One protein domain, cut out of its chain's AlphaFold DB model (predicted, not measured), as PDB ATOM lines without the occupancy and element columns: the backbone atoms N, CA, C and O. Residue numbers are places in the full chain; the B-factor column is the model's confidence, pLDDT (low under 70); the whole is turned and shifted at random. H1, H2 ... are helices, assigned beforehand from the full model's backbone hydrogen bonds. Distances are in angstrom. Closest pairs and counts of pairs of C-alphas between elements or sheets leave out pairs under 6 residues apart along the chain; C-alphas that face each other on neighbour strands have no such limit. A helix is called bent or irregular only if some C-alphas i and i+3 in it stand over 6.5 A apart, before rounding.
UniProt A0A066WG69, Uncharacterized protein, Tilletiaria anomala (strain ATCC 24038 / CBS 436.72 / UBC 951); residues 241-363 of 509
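This is residues 241 to 363 of the 509 residues of an uncharacterized protein of Tilletiaria anomala (strain ATCC 24038 / CBS 436.72 / UBC 951) (UniProt A0A066WG69). What shape is it? Nearly aligned helices make an elongated bundle with H1 in the middle and H2, H3 and H5a packed round it; H4 folds back beside H3, and at one end H5b bends away from H5a. At the other end residues 290 to 297 stick out as a loop. What is it made of? The printed part has 123 residues with five named helices, H1 to H5 in chain order, and no named strand: all helix. It is compact, with a radius of gyration of the C-alphas of 15.1 A, and spans 53 by 34 by 20 A.

Where are the longest helices? H2, residues 267 to 289, runs 33.1 A from C-alpha 267 (-15.662, 72.141, 60.264). H5, residues 341 to 363, is one helix by its hydrogen bonds but bent, with C-alphas 349 and 352 6.8 A apart; its arms are H5a, residues 341 to 349, 13.2 A, and H5b, residues 352 to 363, 16.1 A, ending at C-alpha 363 (-33.591, 86.721, 55.724). And the others? H1 is residues 244 to 261, 25.6 A; H3 is 303 to 316, 20.1 A; H4 is 319 to 330, 16.7 A.

What touches H1, the hub? H2 forms a hairpin with it, at a shallow tilt of 8 degrees, closest C-alphas Leu 281 and Ala 249, 6.5 A. H3 touches it at 4.4 A, C-alphas Leu 304 and Ser 250, and H1, H2 and H3 are an up and down bundle, each running against the one before. H5a touches residues 251 to 258 alone, closest C-alphas His 343 and Leu 251, 6.3 A. Where are H4 and H5b? H4 forms a hairpin with H3, touching residues 310 to 314 alone, closest C-alphas Phe 322 and His 313, 5.5 A. H5b touches no helix and stands at a steep tilt of 47 degrees to H5a. Are the backbones in range? Every O i to N i+4 pair is within hydrogen-bond range in H1, H3, H4 and H5b, against 17 of 19 in H2 and 3 of 5 in H5a.

How large is it? The C-alphas farthest apart, of Ser 293 and Lys 363, are 53.6 A apart. Is it unbroken and confident? The printed part has no cut, and the link from H2 to H3 is long, 13 residues. The model's pLDDT is under 70 at residues 263, 265 and 293 to 301.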
ATOM      1  N   GLU A 241      -6.548  87.453  90.288       79.75
ATOM      2  CA  GLU A 241      -5.445  87.089  91.193       79.75
ATOM      3  C   GLU A 241      -5.496  85.601  91.578       79.75
ATOM      4  O   GLU A 241      -4.475  84.911  91.581       79.75
ATOM      5  N   ASP A 242      -6.701  85.067  91.800       77.75
ATOM      6  CA  ASP A 242      -6.855  83.791  92.502       77.75
ATOM      7  C   ASP A 242      -6.888  82.543  91.610       77.75
ATOM      8  O   ASP A 242      -6.783  81.418  92.112       77.75
ATOM      9  N   ASN A 243      -6.978  82.665  90.281       85.69
ATOM     10  CA  ASN A 243      -7.056  81.483  89.413       85.69
ATOM     11  C   ASN A 243      -6.581  81.731  87.974       85.69
ATOM     12  O   ASN A 243      -7.342  81.615  87.011       85.69
ATOM     13  N   LEU A 244      -5.289  82.037  87.821       89.00
ATOM     14  CA  LEU A 244      -4.668  82.257  86.508       89.00
ATOM     15  C   LEU A 244      -4.853  81.069  85.551       89.00
ATOM     16  O   LEU A 244      -5.039  81.282  84.355       89.00
ATOM     17  N   PHE A 245      -4.841  79.827  86.052       90.62
ATOM     18  CA  PHE A 245      -5.083  78.660  85.200       90.62
ATOM     19  C   PHE A 245      -6.470  78.701  84.570       90.62
ATOM     20  O   PHE A 245      -6.582  78.595  83.352       90.62
ATOM     21  N   ASP A 246      -7.515  78.874  85.383       91.75
ATOM     22  CA  ASP A 246      -8.899  78.920  84.906       91.75
ATOM     23  C   ASP A 246      -9.094  80.040  83.880       91.75
ATOM     24  O   ASP A 246      -9.707  79.815  82.841       91.75
ATOM     25  N   PHE A 247      -8.464  81.194  84.113       93.44
ATOM     26  CA  PHE A 247      -8.452  82.330  83.195       93.44
ATOM     27  C   PHE A 247      -7.764  82.050  81.849       93.44
ATOM     28  O   PHE A 247      -8.334  82.306  80.789       93.44
ATOM     29  N   PHE A 248      -6.535  81.528  81.840       95.12
ATOM     30  CA  PHE A 248      -5.849  81.252  80.573       95.12
ATOM     31  C   PHE A 248      -6.461  80.046  79.848       95.12
ATOM     32  O   PHE A 248      -6.559  80.055  78.620       95.12
ATOM     33  N   ALA A 249      -6.949  79.043  80.582       94.62
ATOM     34  CA  ALA A 249      -7.689  77.919  80.017       94.62
ATOM     35  C   ALA A 249      -9.011  78.373  79.382       94.62
ATOM     36  O   ALA A 249      -9.353  77.912  78.291       94.62
ATOM     37  N   SER A 250      -9.738  79.299  80.016       95.94
ATOM     38  CA  SER A 250     -10.969  79.857  79.462       95.94
ATOM     39  C   SER A 250     -10.687  80.701  78.215       95.94
ATOM     40  O   SER A 250     -11.372  80.533  77.206       95.94
ATOM     41  N   LEU A 251      -9.622  81.512  78.197       96.19
ATOM     42  CA  LEU A 251      -9.180  82.206  76.980       96.19
ATOM     43  C   LEU A 251      -8.792  81.232  75.860       96.19
ATOM     44  O   LEU A 251      -9.172  81.436  74.704       96.19
ATOM     45  N   TYR A 252      -8.068  80.161  76.185       96.00
ATOM     46  CA  TYR A 252      -7.667  79.158  75.204       96.00
ATOM     47  C   TYR A 252      -8.881  78.450  74.601       96.00
ATOM     48  O   TYR A 252      -9.019  78.401  73.376       96.00
ATOM     49  N   LEU A 253      -9.812  77.985  75.437       95.75
ATOM     50  CA  LEU A 253     -11.040  77.345  74.978       95.75
ATOM     51  C   LEU A 253     -11.860  78.288  74.089       95.75
ATOM     52  O   LEU A 253     -12.291  77.898  73.004       95.75
ATOM     53  N   LEU A 254     -12.019  79.544  74.518       95.75
ATOM     54  CA  LEU A 254     -12.760  80.553  73.771       95.75
ATOM     55  C   LEU A 254     -12.121  80.845  72.412       95.75
ATOM     56  O   LEU A 254     -12.831  80.924  71.413       95.75
ATOM     57  N   SER A 255     -10.795  80.970  72.352       95.12
ATOM     58  CA  SER A 255     -10.080  81.213  71.095       95.12
ATOM     59  C   SER A 255     -10.307  80.095  70.074       95.12
ATOM     60  O   SER A 255     -10.597  80.365  68.910       95.12
ATOM     61  N   ARG A 256     -10.311  78.832  70.520       94.06
ATOM     62  CA  ARG A 256     -10.632  77.689  69.657       94.06
ATOM     63  C   ARG A 256     -12.081  77.727  69.195       94.06
ATOM     64  O   ARG A 256     -12.353  77.450  68.031       94.06
ATOM     65  N   THR A 257     -13.012  78.114  70.063       92.88
ATOM     66  CA  THR A 257     -14.412  78.327  69.672       92.88
ATOM     67  C   THR A 257     -14.548  79.406  68.607       92.88
ATOM     68  O   THR A 257     -15.301  79.224  67.650       92.88
ATOM     69  N   VAL A 258     -13.825  80.518  68.752       91.12
ATOM     70  CA  VAL A 258     -13.816  81.613  67.776       91.12
ATOM     71  C   VAL A 258     -13.376  81.090  66.410       91.12
ATOM     72  O   VAL A 258     -14.102  81.283  65.435       91.12
ATOM     73  N   ASP A 259     -12.276  80.336  66.351       89.56
ATOM     74  CA  ASP A 259     -11.752  79.741  65.113       89.56
ATOM     75  C   ASP A 259     -12.719  78.732  64.463       89.56
ATOM     76  O   ASP A 259     -12.757  78.589  63.238       89.56
ATOM     77  N   LEU A 260     -13.519  78.027  65.271       87.62
ATOM     78  CA  LEU A 260     -14.566  77.102  64.813       87.62
ATOM     79  C   LEU A 260     -15.800  77.813  64.274       87.62
ATOM     80  O   LEU A 260     -16.490  77.292  63.395       87.62
ATOM     81  N   CYS A 261     -16.113  78.981  64.829       83.88
ATOM     82  CA  CYS A 261     -17.247  79.771  64.383       83.88
ATOM     83  C   CYS A 261     -17.003  80.366  63.000       83.88
ATOM     84  O   CYS A 261     -17.975  80.635  62.301       83.88
ATOM     85  N   ILE A 262     -15.753  80.477  62.552       78.50
ATOM     86  CA  ILE A 262     -15.442  80.918  61.196       78.50
ATOM     87  C   ILE A 262     -15.773  79.780  60.219       78.50
ATOM     88  O   ILE A 262     -15.195  78.696  60.336       78.50
ATOM     89  N   PRO A 263     -16.712  79.966  59.267       68.81
ATOM     90  CA  PRO A 263     -17.063  78.929  58.305       68.81
ATOM     91  C   PRO A 263     -15.821  78.530  57.500       68.81
ATOM     92  O   PRO A 263     -15.344  79.273  56.648       68.81
ATOM     93  N   SER A 264     -15.284  77.351  57.798       70.25
ATOM     94  CA  SER A 264     -14.134  76.757  57.124       70.25
ATOM     95  C   SER A 264     -14.511  75.358  56.655       70.25
ATOM     96  O   SER A 264     -15.240  74.643  57.345       70.25
ATOM     97  N   ALA A 265     -13.992  74.946  55.497       61.19
ATOM     98  CA  ALA A 265     -14.289  73.653  54.875       61.19
ATOM     99  C   ALA A 265     -13.990  72.435  55.780       61.19
ATOM    100  O   ALA A 265     -14.547  71.363  55.569       61.19
ATOM    101  N   LYS A 266     -13.170  72.601  56.830       70.75
ATOM    102  CA  LYS A 266     -12.765  71.543  57.777       70.75
ATOM    103  C   LYS A 266     -13.613  71.466  59.063       70.75
ATOM    104  O   LYS A 266     -13.137  71.011  60.097       70.75
ATOM    105  N   GLY A 267     -14.861  71.936  59.044       70.19
ATOM    106  CA  GLY A 267     -15.662  72.141  60.264       70.19
ATOM    107  C   GLY A 267     -15.930  70.900  61.135       70.19
ATOM    108  O   GLY A 267     -16.076  71.043  62.347       70.19
ATOM    109  N   LYS A 268     -15.985  69.686  60.560       74.06
ATOM    110  CA  LYS A 268     -16.309  68.459  61.317       74.06
ATOM    111  C   LYS A 268     -15.156  67.957  62.191       74.06
ATOM    112  O   LYS A 268     -15.394  67.639  63.349       74.06
ATOM    113  N   GLU A 269     -13.930  67.925  61.671       75.31
ATOM    114  CA  GLU A 269     -12.751  67.449  62.419       75.31
ATOM    115  C   GLU A 269     -12.503  68.323  63.651       75.31
ATOM    116  O   GLU A 269     -12.465  67.836  64.781       75.31
ATOM    117  N   ARG A 270     -12.513  69.645  63.458       79.44
ATOM    118  CA  ARG A 270     -12.218  70.600  64.529       79.44
ATOM    119  C   ARG A 270     -13.242  70.569  65.680       79.44
ATOM    120  O   ARG A 270     -12.937  70.956  66.807       79.44
ATOM    121  N   ALA A 271     -14.473  70.121  65.419       81.25
ATOM    122  CA  ALA A 271     -15.503  69.982  66.448       81.25
ATOM    123  C   ALA A 271     -15.170  68.884  67.473       81.25
ATOM    124  O   ALA A 271     -15.542  69.017  68.642       81.25
ATOM    125  N   SER A 272     -14.489  67.819  67.036       84.06
ATOM    126  CA  SER A 272     -14.027  66.738  67.912       84.06
ATOM    127  C   SER A 272     -12.833  67.179  68.761       84.06
ATOM    128  O   SER A 272     -12.865  67.008  69.982       84.06
ATOM    129  N   ASP A 273     -11.881  67.890  68.150       87.69
ATOM    130  CA  ASP A 273     -10.720  68.476  68.832       87.69
ATOM    131  C   ASP A 273     -11.142  69.411  69.968       87.69
ATOM    132  O   ASP A 273     -10.584  69.369  71.063       87.69
ATOM    133  N   PHE A 274     -12.181  70.221  69.745       89.94
ATOM    134  CA  PHE A 274     -12.733  71.095  70.778       89.94
ATOM    135  C   PHE A 274     -13.263  70.328  71.989       89.94
ATOM    136  O   PHE A 274     -13.014  70.717  73.129       89.94
ATOM    137  N   MET A 275     -14.033  69.263  71.752       90.25
ATOM    138  CA  MET A 275     -14.611  68.476  72.841       90.25
ATOM    139  C   MET A 275     -13.501  67.841  73.673       90.25
ATOM    140  O   MET A 275     -13.524  67.958  74.900       90.25
ATOM    141  N   LEU A 276     -12.502  67.259  73.005       92.31
ATOM    142  CA  LEU A 276     -11.328  66.690  73.656       92.31
ATOM    143  C   LEU A 276     -10.567  67.748  74.463       92.31
ATOM    144  O   LEU A 276     -10.240  67.509  75.625       92.31
ATOM    145  N   LEU A 277     -10.354  68.935  73.888       92.25
ATOM    146  CA  LEU A 277      -9.694  70.039  74.576       92.25
ATOM    147  C   LEU A 277     -10.478  70.484  75.816       92.25
ATOM    148  O   LEU A 277      -9.891  70.610  76.884       92.25
ATOM    149  N   SER A 278     -11.797  70.670  75.713       93.56
ATOM    150  CA  SER A 278     -12.631  71.078  76.853       93.56
ATOM    151  C   SER A 278     -12.562  70.073  78.009       93.56
ATOM    152  O   SER A 278     -12.368  70.466  79.158       93.56
ATOM    153  N   LEU A 279     -12.628  68.771  77.705       93.19
ATOM    154  CA  LEU A 279     -12.516  67.701  78.698       93.19
ATOM    155  C   LEU A 279     -11.123  67.666  79.330       93.19
ATOM    156  O   LEU A 279     -11.001  67.512  80.547       93.19
ATOM    157  N   ARG A 280     -10.075  67.849  78.518       93.06
ATOM    158  CA  ARG A 280      -8.694  67.925  78.998       93.06
ATOM    159  C   ARG A 280      -8.515  69.108  79.945       93.06
ATOM    160  O   ARG A 280      -8.062  68.900  81.066       93.06
ATOM    161  N   LEU A 281      -8.923  70.313  79.554       92.06
ATOM    162  CA  LEU A 281      -8.806  71.512  80.390       92.06
ATOM    163  C   LEU A 281      -9.580  71.382  81.705       92.06
ATOM    164  O   LEU A 281      -9.057  71.746  82.753       92.06
ATOM    165  N   GLU A 282     -10.773  70.786  81.690       91.56
ATOM    166  CA  GLU A 282     -11.514  70.502  82.921       91.56
ATOM    167  C   GLU A 282     -10.798  69.495  83.823       91.56
ATOM    168  O   GLU A 282     -10.768  69.668  85.042       91.56
ATOM    169  N   SER A 283     -10.223  68.434  83.249       90.31
ATOM    170  CA  SER A 283      -9.458  67.453  84.026       90.31
ATOM    171  C   SER A 283      -8.250  68.103  84.708       90.31
ATOM    172  O   SER A 283      -7.992  67.841  85.883       90.31
ATOM    173  N   LEU A 284      -7.584  69.028  84.013       89.25
ATOM    174  CA  LEU A 284      -6.461  69.802  84.533       89.25
ATOM    175  C   LEU A 284      -6.902  70.804  85.604       89.25
ATOM    176  O   LEU A 284      -6.273  70.872  86.659       89.25
ATOM    177  N   ALA A 285      -8.023  71.502  85.396       88.00
ATOM    178  CA  ALA A 285      -8.611  72.398  86.392       88.00
ATOM    179  C   ALA A 285      -8.924  71.652  87.698       88.00
ATOM    180  O   ALA A 285      -8.603  72.119  88.791       88.00
ATOM    181  N   ARG A 286      -9.511  70.449  87.595       87.44
ATOM    182  CA  ARG A 286      -9.803  69.590  88.753       87.44
ATOM    183  C   ARG A 286      -8.526  69.123  89.450       87.44
ATOM    184  O   ARG A 286      -8.469  69.149  90.678       87.44
ATOM    185  N   ALA A 287      -7.505  68.732  88.685       87.19
ATOM    186  CA  ALA A 287      -6.218  68.303  89.228       87.19
ATOM    187  C   ALA A 287      -5.502  69.436  89.983       87.19
ATOM    188  O   ALA A 287      -4.960  69.203  91.064       87.19
ATOM    189  N   GLN A 288      -5.548  70.668  89.465       83.00
ATOM    190  CA  GLN A 288      -5.017  71.836  90.170       83.00
ATOM    191  C   GLN A 288      -5.817  72.162  91.432       83.00
ATOM    192  O   GLN A 288      -5.229  72.407  92.487       83.00
ATOM    193  N   LYS A 289      -7.155  72.120  91.358       81.81
ATOM    194  CA  LYS A 289      -8.011  72.411  92.512       81.81
ATOM    195  C   LYS A 289      -7.804  71.413  93.649       81.81
ATOM    196  O   LYS A 289      -7.775  71.828  94.796       81.81
ATOM    197  N   GLY A 290      -7.571  70.133  93.348       79.88
ATOM    198  CA  GLY A 290      -7.265  69.113  94.360       79.88
ATOM    199  C   GLY A 290      -6.013  69.399  95.203       79.88
ATOM    200  O   GLY A 290      -5.895  68.866  96.302       79.88
ATOM    201  N   ARG A 291      -5.099  70.260  94.729       75.50
ATOM    202  CA  ARG A 291      -3.919  70.699  95.495       75.50
ATOM    203  C   ARG A 291      -4.213  71.856  96.452       75.50
ATOM    204  O   ARG A 291      -3.466  72.052  97.403       75.50
ATOM    205  N   ARG A 292      -5.276  72.627  96.207       70.81
ATOM    206  CA  ARG A 292      -5.696  73.748  97.053       70.81
ATOM    207  C   ARG A 292      -6.805  73.239  97.968       70.81
ATOM    208  O   ARG A 292      -7.876  72.873  97.503       70.81
ATOM    209  N   SER A 293      -6.552  73.191  99.268       61.22
ATOM    210  CA  SER A 293      -7.384  72.544 100.296       61.22
ATOM    211  C   SER A 293      -8.770  73.176 100.551       61.22
ATOM    212  O   SER A 293      -9.322  73.007 101.636       61.22
ATOM    213  N   SER A 294      -9.360  73.891  99.584       57.22
ATOM    214  CA  SER A 294     -10.680  74.518  99.719       57.22
ATOM    215  C   SER A 294     -11.799  73.642  99.119       57.22
ATOM    216  O   SER A 294     -11.699  73.206  97.963       57.22
ATOM    217  N   PRO A 295     -12.869  73.336  99.877       55.19
ATOM    218  CA  PRO A 295     -13.833  72.307  99.512       55.19
ATOM    219  C   PRO A 295     -14.859  72.743  98.443       55.19
ATOM    220  O   PRO A 295     -15.706  73.604  98.634       55.19
ATOM    221  N   ARG A 296     -14.834  71.984  97.341       51.34
ATOM    222  CA  ARG A 296     -15.953  71.349  96.605       51.34
ATOM    223  C   ARG A 296     -17.058  72.175  95.904       51.34
ATOM    224  O   ARG A 296     -17.602  71.613  94.958       51.34
ATOM    225  N   ASN A 297     -17.340  73.448  96.212       53.88
ATOM    226  CA  ASN A 297     -18.471  74.163  95.565       53.88
ATOM    227  C   ASN A 297     -18.137  75.101  94.383       53.88
ATOM    228  O   ASN A 297     -19.027  75.384  93.587       53.88
ATOM    229  N   ASP A 298     -16.883  75.503  94.151       59.66
ATOM    230  CA  ASP A 298     -16.620  76.573  93.148       59.66
ATOM    231  C   ASP A 298     -16.484  76.114  91.683       59.66
ATOM    232  O   ASP A 298     -16.038  76.887  90.843       59.66
ATOM    233  N   MET A 299     -16.798  74.860  91.326       57.97
ATOM    234  CA  MET A 299     -16.648  74.440  89.916       57.97
ATOM    235  C   MET A 299     -17.721  75.060  89.009       57.97
ATOM    236  O   MET A 299     -17.438  75.381  87.860       57.97
ATOM    237  N   ALA A 300     -18.940  75.263  89.524       55.84
ATOM    238  CA  ALA A 300     -19.993  75.976  88.797       55.84
ATOM    239  C   ALA A 300     -19.640  77.462  88.591       55.84
ATOM    240  O   ALA A 300     -20.037  78.049  87.587       55.84
ATOM    241  N   ALA A 301     -18.828  78.018  89.496       67.00
ATOM    242  CA  ALA A 301     -18.335  79.390  89.472       67.00
ATOM    243  C   ALA A 301     -16.978  79.543  88.749       67.00
ATOM    244  O   ALA A 301     -16.286  80.536  88.946       67.00
ATOM    245  N   SER A 302     -16.570  78.578  87.918       86.94
ATOM    246  CA  SER A 302     -15.342  78.684  87.116       86.94
ATOM    247  C   SER A 302     -15.591  79.437  85.802       86.94
ATOM    248  O   SER A 302     -16.594  79.221  85.107       86.94
ATOM    249  N   LEU A 303     -14.644  80.302  85.427       91.12
ATOM    250  CA  LEU A 303     -14.622  81.002  84.141       91.12
ATOM    251  C   LEU A 303     -14.614  80.012  82.976       91.12
ATOM    252  O   LEU A 303     -15.312  80.224  81.981       91.12
ATOM    253  N   LEU A 304     -13.880  78.902  83.101       92.69
ATOM    254  CA  LEU A 304     -13.837  77.847  82.092       92.69
ATOM    255  C   LEU A 304     -15.221  77.237  81.845       92.69
ATOM    256  O   LEU A 304     -15.612  77.057  80.689       92.69
ATOM    257  N   HIS A 305     -15.990  76.966  82.904       92.69
ATOM    258  CA  HIS A 305     -17.355  76.453  82.767       92.69
ATOM    259  C   HIS A 305     -18.257  77.456  82.031       92.69
ATOM    260  O   HIS A 305     -18.982  77.092  81.098       92.69
ATOM    261  N   ARG A 306     -18.161  78.741  82.383       92.31
ATOM    262  CA  ARG A 306     -18.920  79.808  81.718       92.31
ATOM    263  C   ARG A 306     -18.562  79.934  80.238       92.31
ATOM    264  O   ARG A 306     -19.451  79.984  79.386       92.31
ATOM    265  N   VAL A 307     -17.273  79.919  79.905       95.12
ATOM    266  CA  VAL A 307     -16.804  79.938  78.513       95.12
ATOM    267  C   VAL A 307     -17.242  78.691  77.751       95.12
ATOM    268  O   VAL A 307     -17.560  78.789  76.563       95.12
ATOM    269  N   LYS A 308     -17.315  77.525  78.397       94.44
ATOM    270  CA  LYS A 308     -17.848  76.310  77.775       94.44
ATOM    271  C   LYS A 308     -19.312  76.490  77.369       94.44
ATOM    272  O   LYS A 308     -19.642  76.167  76.231       94.44
ATOM    273  N   LEU A 309     -20.157  77.056  78.237       93.69
ATOM    274  CA  LEU A 309     -21.551  77.386  77.902       93.69
ATOM    275  C   LEU A 309     -21.636  78.397  76.755       93.69
ATOM    276  O   LEU A 309     -22.361  78.196  75.786       93.69
ATOM    277  N   ILE A 310     -20.837  79.461  76.803       94.69
ATOM    278  CA  ILE A 310     -20.758  80.418  75.692       94.69
ATOM    279  C   ILE A 310     -20.388  79.692  74.395       94.69
ATOM    280  O   ILE A 310     -21.009  79.898  73.353       94.69
ATOM    281  N   SER A 311     -19.426  78.778  74.467       93.81
ATOM    282  CA  SER A 311     -18.951  78.026  73.315       93.81
ATOM    283  C   SER A 311     -19.990  77.067  72.744       93.81
ATOM    284  O   SER A 311     -20.071  76.926  71.522       93.81
ATOM    285  N   THR A 312     -20.815  76.433  73.580       93.25
ATOM    286  CA  THR A 312     -21.918  75.598  73.091       93.25
ATOM    287  C   THR A 312     -22.945  76.443  72.343       93.25
ATOM    288  O   THR A 312     -23.295  76.079  71.222       93.25
ATOM    289  N   HIS A 313     -23.345  77.603  72.874       93.00
ATOM    290  CA  HIS A 313     -24.301  78.496  72.203       93.00
ATOM    291  C   HIS A 313     -23.755  79.103  70.906       93.00
ATOM    292  O   HIS A 313     -24.473  79.191  69.908       93.00
ATOM    293  N   LEU A 314     -22.469  79.459  70.874       91.88
ATOM    294  CA  LEU A 314     -21.808  79.925  69.654       91.88
ATOM    295  C   LEU A 314     -21.806  78.848  68.558       91.88
ATOM    296  O   LEU A 314     -22.053  79.148  67.388       91.88
ATOM    297  N   ARG A 315     -21.587  77.582  68.933       89.00
ATOM    298  CA  ARG A 315     -21.574  76.445  68.002       89.00
ATOM    299  C   ARG A 315     -22.965  76.041  67.520       89.00
ATOM    300  O   ARG A 315     -23.116  75.725  66.342       89.00
ATOM    301  N   THR A 316     -23.977  76.053  68.389       89.75
ATOM    302  CA  THR A 316     -25.374  75.807  67.981       89.75
ATOM    303  C   THR A 316     -25.936  76.975  67.163       89.75
ATOM    304  O   THR A 316     -26.878  76.815  66.382       89.75
ATOM    305  N   GLY A 317     -25.324  78.157  67.284       87.44
ATOM    306  CA  GLY A 317     -25.834  79.395  66.709       87.44
ATOM    307  C   GLY A 317     -27.079  79.890  67.443       87.44
ATOM    308  O   GLY A 317     -27.932  80.523  66.820       87.44
ATOM    309  N   ASP A 318     -27.202  79.571  68.733       89.88
ATOM    310  CA  ASP A 318     -28.231  80.104  69.623       89.88
ATOM    311  C   ASP A 318     -27.799  81.479  70.151       89.88
ATOM    312  O   ASP A 318     -27.207  81.639  71.221       89.88
ATOM    313  N   VAL A 319     -28.085  82.487  69.335       87.44
ATOM    314  CA  VAL A 319     -27.680  83.881  69.546       87.44
ATOM    315  C   VAL A 319     -28.367  84.493  70.768       87.44
ATOM    316  O   VAL A 319     -27.776  85.326  71.453       87.44
ATOM    317  N   LEU A 320     -29.594  84.066  71.078       85.38
ATOM    318  CA  LEU A 320     -30.366  84.601  72.198       85.38
ATOM    319  C   LEU A 320     -29.799  84.132  73.533       85.38
ATOM    320  O   LEU A 320     -29.609  84.952  74.431       85.38
ATOM    321  N   SER A 321     -29.511  82.837  73.663       91.38
ATOM    322  CA  SER A 321     -28.892  82.305  74.880       91.38
ATOM    323  C   SER A 321     -27.471  82.828  75.054       91.38
ATOM    324  O   SER A 321     -27.107  83.226  76.158       91.38
ATOM    325  N   PHE A 322     -26.706  82.945  73.960       91.44
ATOM    326  CA  PHE A 322     -25.414  83.632  73.971       91.44
ATOM    327  C   PHE A 322     -25.541  85.053  74.539       91.44
ATOM    328  O   PHE A 322     -24.881  85.382  75.521       91.44
ATOM    329  N   ARG A 323     -26.448  85.878  73.995       86.75
ATOM    330  CA  ARG A 323     -26.669  87.254  74.470       86.75
ATOM    331  C   ARG A 323     -27.057  87.302  75.946       86.75
ATOM    332  O   ARG A 323     -26.546  88.141  76.680       86.75
ATOM    333  N   ARG A 324     -27.950  86.414  76.399       89.38
ATOM    334  CA  ARG A 324     -28.345  86.344  77.817       89.38
ATOM    335  C   ARG A 324     -27.151  86.069  78.718       89.38
ATOM    336  O   ARG A 324     -27.015  86.757  79.720       89.38
ATOM    337  N   LEU A 325     -26.284  85.126  78.347       90.31
ATOM    338  CA  LEU A 325     -25.092  84.803  79.133       90.31
ATOM    339  C   LEU A 325     -24.114  85.974  79.233       90.31
ATOM    340  O   LEU A 325     -23.527  86.165  80.297       90.31
ATOM    341  N   ILE A 326     -23.966  86.744  78.151       89.94
ATOM    342  CA  ILE A 326     -23.143  87.959  78.118       89.94
ATOM    343  C   ILE A 326     -23.731  89.059  79.010       89.94
ATOM    344  O   ILE A 326     -23.024  89.687  79.786       89.94
ATOM    345  N   ILE A 327     -25.042  89.280  78.968       86.00
ATOM    346  CA  ILE A 327     -25.671  90.291  79.834       86.00
ATOM    347  C   ILE A 327     -25.592  89.868  81.295       86.00
ATOM    348  O   ILE A 327     -25.254  90.666  82.161       86.00
ATOM    349  N   GLN A 328     -25.829  88.586  81.568       88.12
ATOM    350  CA  GLN A 328     -25.632  88.011  82.892       88.12
ATOM    351  C   GLN A 328     -24.171  88.083  83.353       88.12
ATOM    352  O   GLN A 328     -23.928  87.936  84.543       88.12
ATOM    353  N   SER A 329     -23.182  88.228  82.456       86.62
ATOM    354  CA  SER A 329     -21.772  88.392  82.857       86.62
ATOM    355  C   SER A 329     -21.397  89.831  83.129       86.62
ATOM    356  O   SER A 329     -20.413  90.064  83.816       86.62
ATOM    357  N   GLN A 330     -22.155  90.772  82.576       84.12
ATOM    358  CA  GLN A 330     -21.997  92.201  82.828       84.12
ATOM    359  C   GLN A 330     -22.763  92.643  84.078       84.12
ATOM    360  O   GLN A 330     -22.338  93.551  84.787       84.12
ATOM    361  N   MET A 331     -23.899  92.005  84.363       83.69
ATOM    362  CA  MET A 331     -24.614  92.207  85.615       83.69
ATOM    363  C   MET A 331     -23.779  91.606  86.742       83.69
ATOM    364  O   MET A 331     -23.661  90.385  86.822       83.69
ATOM    365  N   LYS A 332     -23.214  92.466  87.601       72.88
ATOM    366  CA  LYS A 332     -22.433  92.094  88.790       72.88
ATOM    367  C   LYS A 332     -23.299  91.361  89.816       72.88
ATOM    368  O   LYS A 332     -23.688  91.901  90.849       72.88
ATOM    369  N   SER A 333     -23.668  90.130  89.502       71.00
ATOM    370  CA  SER A 333     -24.237  89.188  90.448       71.00
ATOM    371  C   SER A 333     -23.039  88.530  91.107       71.00
ATOM    372  O   SER A 333     -22.415  87.675  90.485       71.00
ATOM    373  N   GLY A 334     -22.682  88.946  92.329       75.50
ATOM    374  CA  GLY A 334     -21.476  88.505  93.058       75.50
ATOM    375  C   GLY A 334     -21.362  86.995  93.338       75.50
ATOM    376  O   GLY A 334     -20.554  86.585  94.162       75.50
ATOM    377  N   VAL A 335     -22.189  86.180  92.686       78.00
ATOM    378  CA  VAL A 335     -22.213  84.720  92.720       78.00
ATOM    379  C   VAL A 335     -21.453  84.110  91.534       78.00
ATOM    380  O   VAL A 335     -20.827  83.066  91.704       78.00
ATOM    381  N   ASP A 336     -21.477  84.740  90.354       78.50
ATOM    382  CA  ASP A 336     -20.916  84.156  89.127       78.50
ATOM    383  C   ASP A 336     -19.615  84.854  88.706       78.50
ATOM    384  O   ASP A 336     -19.525  86.081  88.777       78.50
ATOM    385  N   PRO A 337     -18.615  84.113  88.187       81.81
ATOM    386  CA  PRO A 337     -17.362  84.699  87.727       81.81
ATOM    387  C   PRO A 337     -17.617  85.627  86.534       81.81
ATOM    388  O   PRO A 337     -18.155  85.210  85.498       81.81
ATOM    389  N   GLU A 338     -17.242  86.894  86.670       88.88
ATOM    390  CA  GLU A 338     -17.405  87.894  85.616       88.88
ATOM    391  C   GLU A 338     -16.453  87.610  84.450       88.88
ATOM    392  O   GLU A 338     -15.279  87.282  84.636       88.88
ATOM    393  N   LEU A 339     -16.954  87.731  83.217       91.00
ATOM    394  CA  LEU A 339     -16.072  87.682  82.055       91.00
ATOM    395  C   LEU A 339     -15.145  88.891  82.099       91.00
ATOM    396  O   LEU A 339     -15.593  90.027  82.221       91.00
ATOM    397  N   THR A 340     -13.854  88.637  81.944       91.06
ATOM    398  CA  THR A 340     -12.857  89.706  81.921       91.06
ATOM    399  C   THR A 340     -12.836  90.425  80.562       91.06
ATOM    400  O   THR A 340     -13.260  89.849  79.549       91.06
ATOM    401  N   PRO A 341     -12.250  91.634  80.479       89.38
ATOM    402  CA  PRO A 341     -12.043  92.361  79.217       89.38
ATOM    403  C   PRO A 341     -11.359  91.514  78.131       89.38
ATOM    404  O   PRO A 341     -11.708  91.571  76.952       89.38
ATOM    405  N   TRP A 342     -10.445  90.636  78.546       92.06
ATOM    406  CA  TRP A 342      -9.722  89.703  77.679       92.06
ATOM    407  C   TRP A 342     -10.637  88.720  76.943       92.06
ATOM    408  O   TRP A 342     -10.415  88.417  75.768       92.06
ATOM    409  N   HIS A 343     -11.701  88.255  77.601       93.38
ATOM    410  CA  HIS A 343     -12.703  87.400  76.968       93.38
ATOM    411  C   HIS A 343     -13.525  88.182  75.943       93.38
ATOM    412  O   HIS A 343     -13.787  87.678  74.847       93.38
ATOM    413  N   TYR A 344     -13.890  89.425  76.261       90.44
ATOM    414  CA  TYR A 344     -14.628  90.291  75.344       90.44
ATOM    415  C   TYR A 344     -13.822  90.617  74.080       90.44
ATOM    416  O   TYR A 344     -14.390  90.592  72.985       90.44
ATOM    417  N   PHE A 345     -12.496  90.790  74.178       87.62
ATOM    418  CA  PHE A 345     -11.632  90.954  73.000       87.62
ATOM    419  C   PHE A 345     -11.731  89.780  72.018       87.62
ATOM    420  O   PHE A 345     -11.795  89.993  70.801       87.62
ATOM    421  N   LEU A 346     -11.784  88.546  72.529       91.62
ATOM    422  CA  LEU A 346     -11.976  87.352  71.705       91.62
ATOM    423  C   LEU A 346     -13.404  87.270  71.153       91.62
ATOM    424  O   LEU A 346     -13.586  87.053  69.955       91.62
ATOM    425  N   LEU A 347     -14.422  87.493  71.987       91.69
ATOM    426  CA  LEU A 347     -15.831  87.424  71.580       91.69
ATOM    427  C   LEU A 347     -16.194  88.432  70.492       91.69
ATOM    428  O   LEU A 347     -16.961  88.114  69.578       91.69
ATOM    429  N   ARG A 348     -15.590  89.622  70.529       86.50
ATOM    430  CA  ARG A 348     -15.785  90.658  69.513       86.50
ATOM    431  C   ARG A 348     -15.407  90.182  68.108       86.50
ATOM    432  O   ARG A 348     -16.060  90.581  67.148       86.50
ATOM    433  N   LYS A 349     -14.427  89.275  67.968       86.00
ATOM    434  CA  LYS A 349     -14.063  88.663  66.669       86.00
ATOM    435  C   LYS A 349     -15.203  87.839  66.069       86.00
ATOM    436  O   LYS A 349     -15.331  87.746  64.851       86.00
ATOM    437  N   VAL A 350     -16.031  87.242  66.924       88.62
ATOM    438  CA  VAL A 350     -17.123  86.349  66.523       88.62
ATOM    439  C   VAL A 350     -18.410  87.122  66.253       88.62
ATOM    440  O   VAL A 350     -19.214  86.678  65.435       88.62
ATOM    441  N   LEU A 351     -18.594  88.297  66.869       85.50
ATOM    442  CA  LEU A 351     -19.808  89.104  66.718       85.50
ATOM    443  C   LEU A 351     -20.204  89.333  65.263       85.50
ATOM    444  O   LEU A 351     -21.322  89.004  64.893       85.50
ATOM    445  N   ILE A 352     -19.299  89.844  64.426       83.56
ATOM    446  CA  ILE A 352     -19.611  90.169  63.022       83.56
ATOM    447  C   ILE A 352     -20.104  88.919  62.275       83.56
ATOM    448  O   ILE A 352     -21.022  88.971  61.452       83.56
ATOM    449  N   GLN A 353     -19.524  87.763  62.592       84.56
ATOM    450  CA  GLN A 353     -19.907  86.496  61.983       84.56
ATOM    451  C   GLN A 353     -21.262  86.010  62.493       84.56
ATOM    452  O   GLN A 353     -22.077  85.546  61.694       84.56
ATOM    453  N   LEU A 354     -21.536  86.148  63.794       85.06
ATOM    454  CA  LEU A 354     -22.855  85.864  64.359       85.06
ATOM    455  C   LEU A 354     -23.905  86.773  63.743       85.06
ATOM    456  O   LEU A 354     -24.888  86.262  63.236       85.06
ATOM    457  N   GLN A 355     -23.669  88.083  63.694       85.06
ATOM    458  CA  GLN A 355     -24.562  89.057  63.072       85.06
ATOM    459  C   GLN A 355     -24.875  88.672  61.624       85.06
ATOM    460  O   GLN A 355     -26.038  88.614  61.225       85.06
ATOM    461  N   THR A 356     -23.849  88.309  60.849       85.62
ATOM    462  CA  THR A 356     -24.014  87.860  59.461       85.62
ATOM    463  C   THR A 356     -24.840  86.574  59.368       85.62
ATOM    464  O   THR A 356     -25.725  86.462  58.515       85.62
ATOM    465  N   ARG A 357     -24.597  85.599  60.253       84.31
ATOM    466  CA  ARG A 357     -25.352  84.337  60.310       84.31
ATOM    467  C   ARG A 357     -26.799  84.554  60.730       84.31
ATOM    468  O   ARG A 357     -27.693  84.044  60.059       84.31
ATOM    469  N   THR A 358     -27.031  85.321  61.788       85.38
ATOM    470  CA  THR A 358     -28.360  85.692  62.282       85.38
ATOM    471  C   THR A 358     -29.139  86.405  61.195       85.38
ATOM    472  O   THR A 358     -30.261  86.011  60.903       85.38
ATOM    473  N   TRP A 359     -28.524  87.380  60.523       83.25
ATOM    474  CA  TRP A 359     -29.143  88.088  59.410       83.25
ATOM    475  C   TRP A 359     -29.486  87.157  58.247       83.25
ATOM    476  O   TRP A 359     -30.576  87.240  57.688       83.25
ATOM    477  N   THR A 360     -28.583  86.246  57.885       85.56
ATOM    478  CA  THR A 360     -28.820  85.290  56.794       85.56
ATOM    479  C   THR A 360     -29.970  84.341  57.127       85.56
ATOM    480  O   THR A 360     -30.847  84.129  56.291       85.56
ATOM    481  N   ARG A 361     -30.010  83.825  58.364       83.62
ATOM    482  CA  ARG A 361     -31.114  82.998  58.866       83.62
ATOM    483  C   ARG A 361     -32.419  83.783  58.878       83.62
ATOM    484  O   ARG A 361     -33.390  83.321  58.298       83.62
ATOM    485  N   LEU A 362     -32.417  84.995  59.430       82.19
ATOM    486  CA  LEU A 362     -33.589  85.865  59.480       82.19
ATOM    487  C   LEU A 362     -34.106  86.181  58.077       82.19
ATOM    488  O   LEU A 362     -35.300  86.076  57.842       82.19
ATOM    489  N   LYS A 363     -33.221  86.488  57.124       82.19
ATOM    490  CA  LYS A 363     -33.591  86.721  55.724       82.19
ATOM    491  C   LYS A 363     -34.227  85.480  55.094       82.19
ATOM    492  O   LYS A 363     -35.252  85.607  54.431       82.19
TER     493      LYS A 363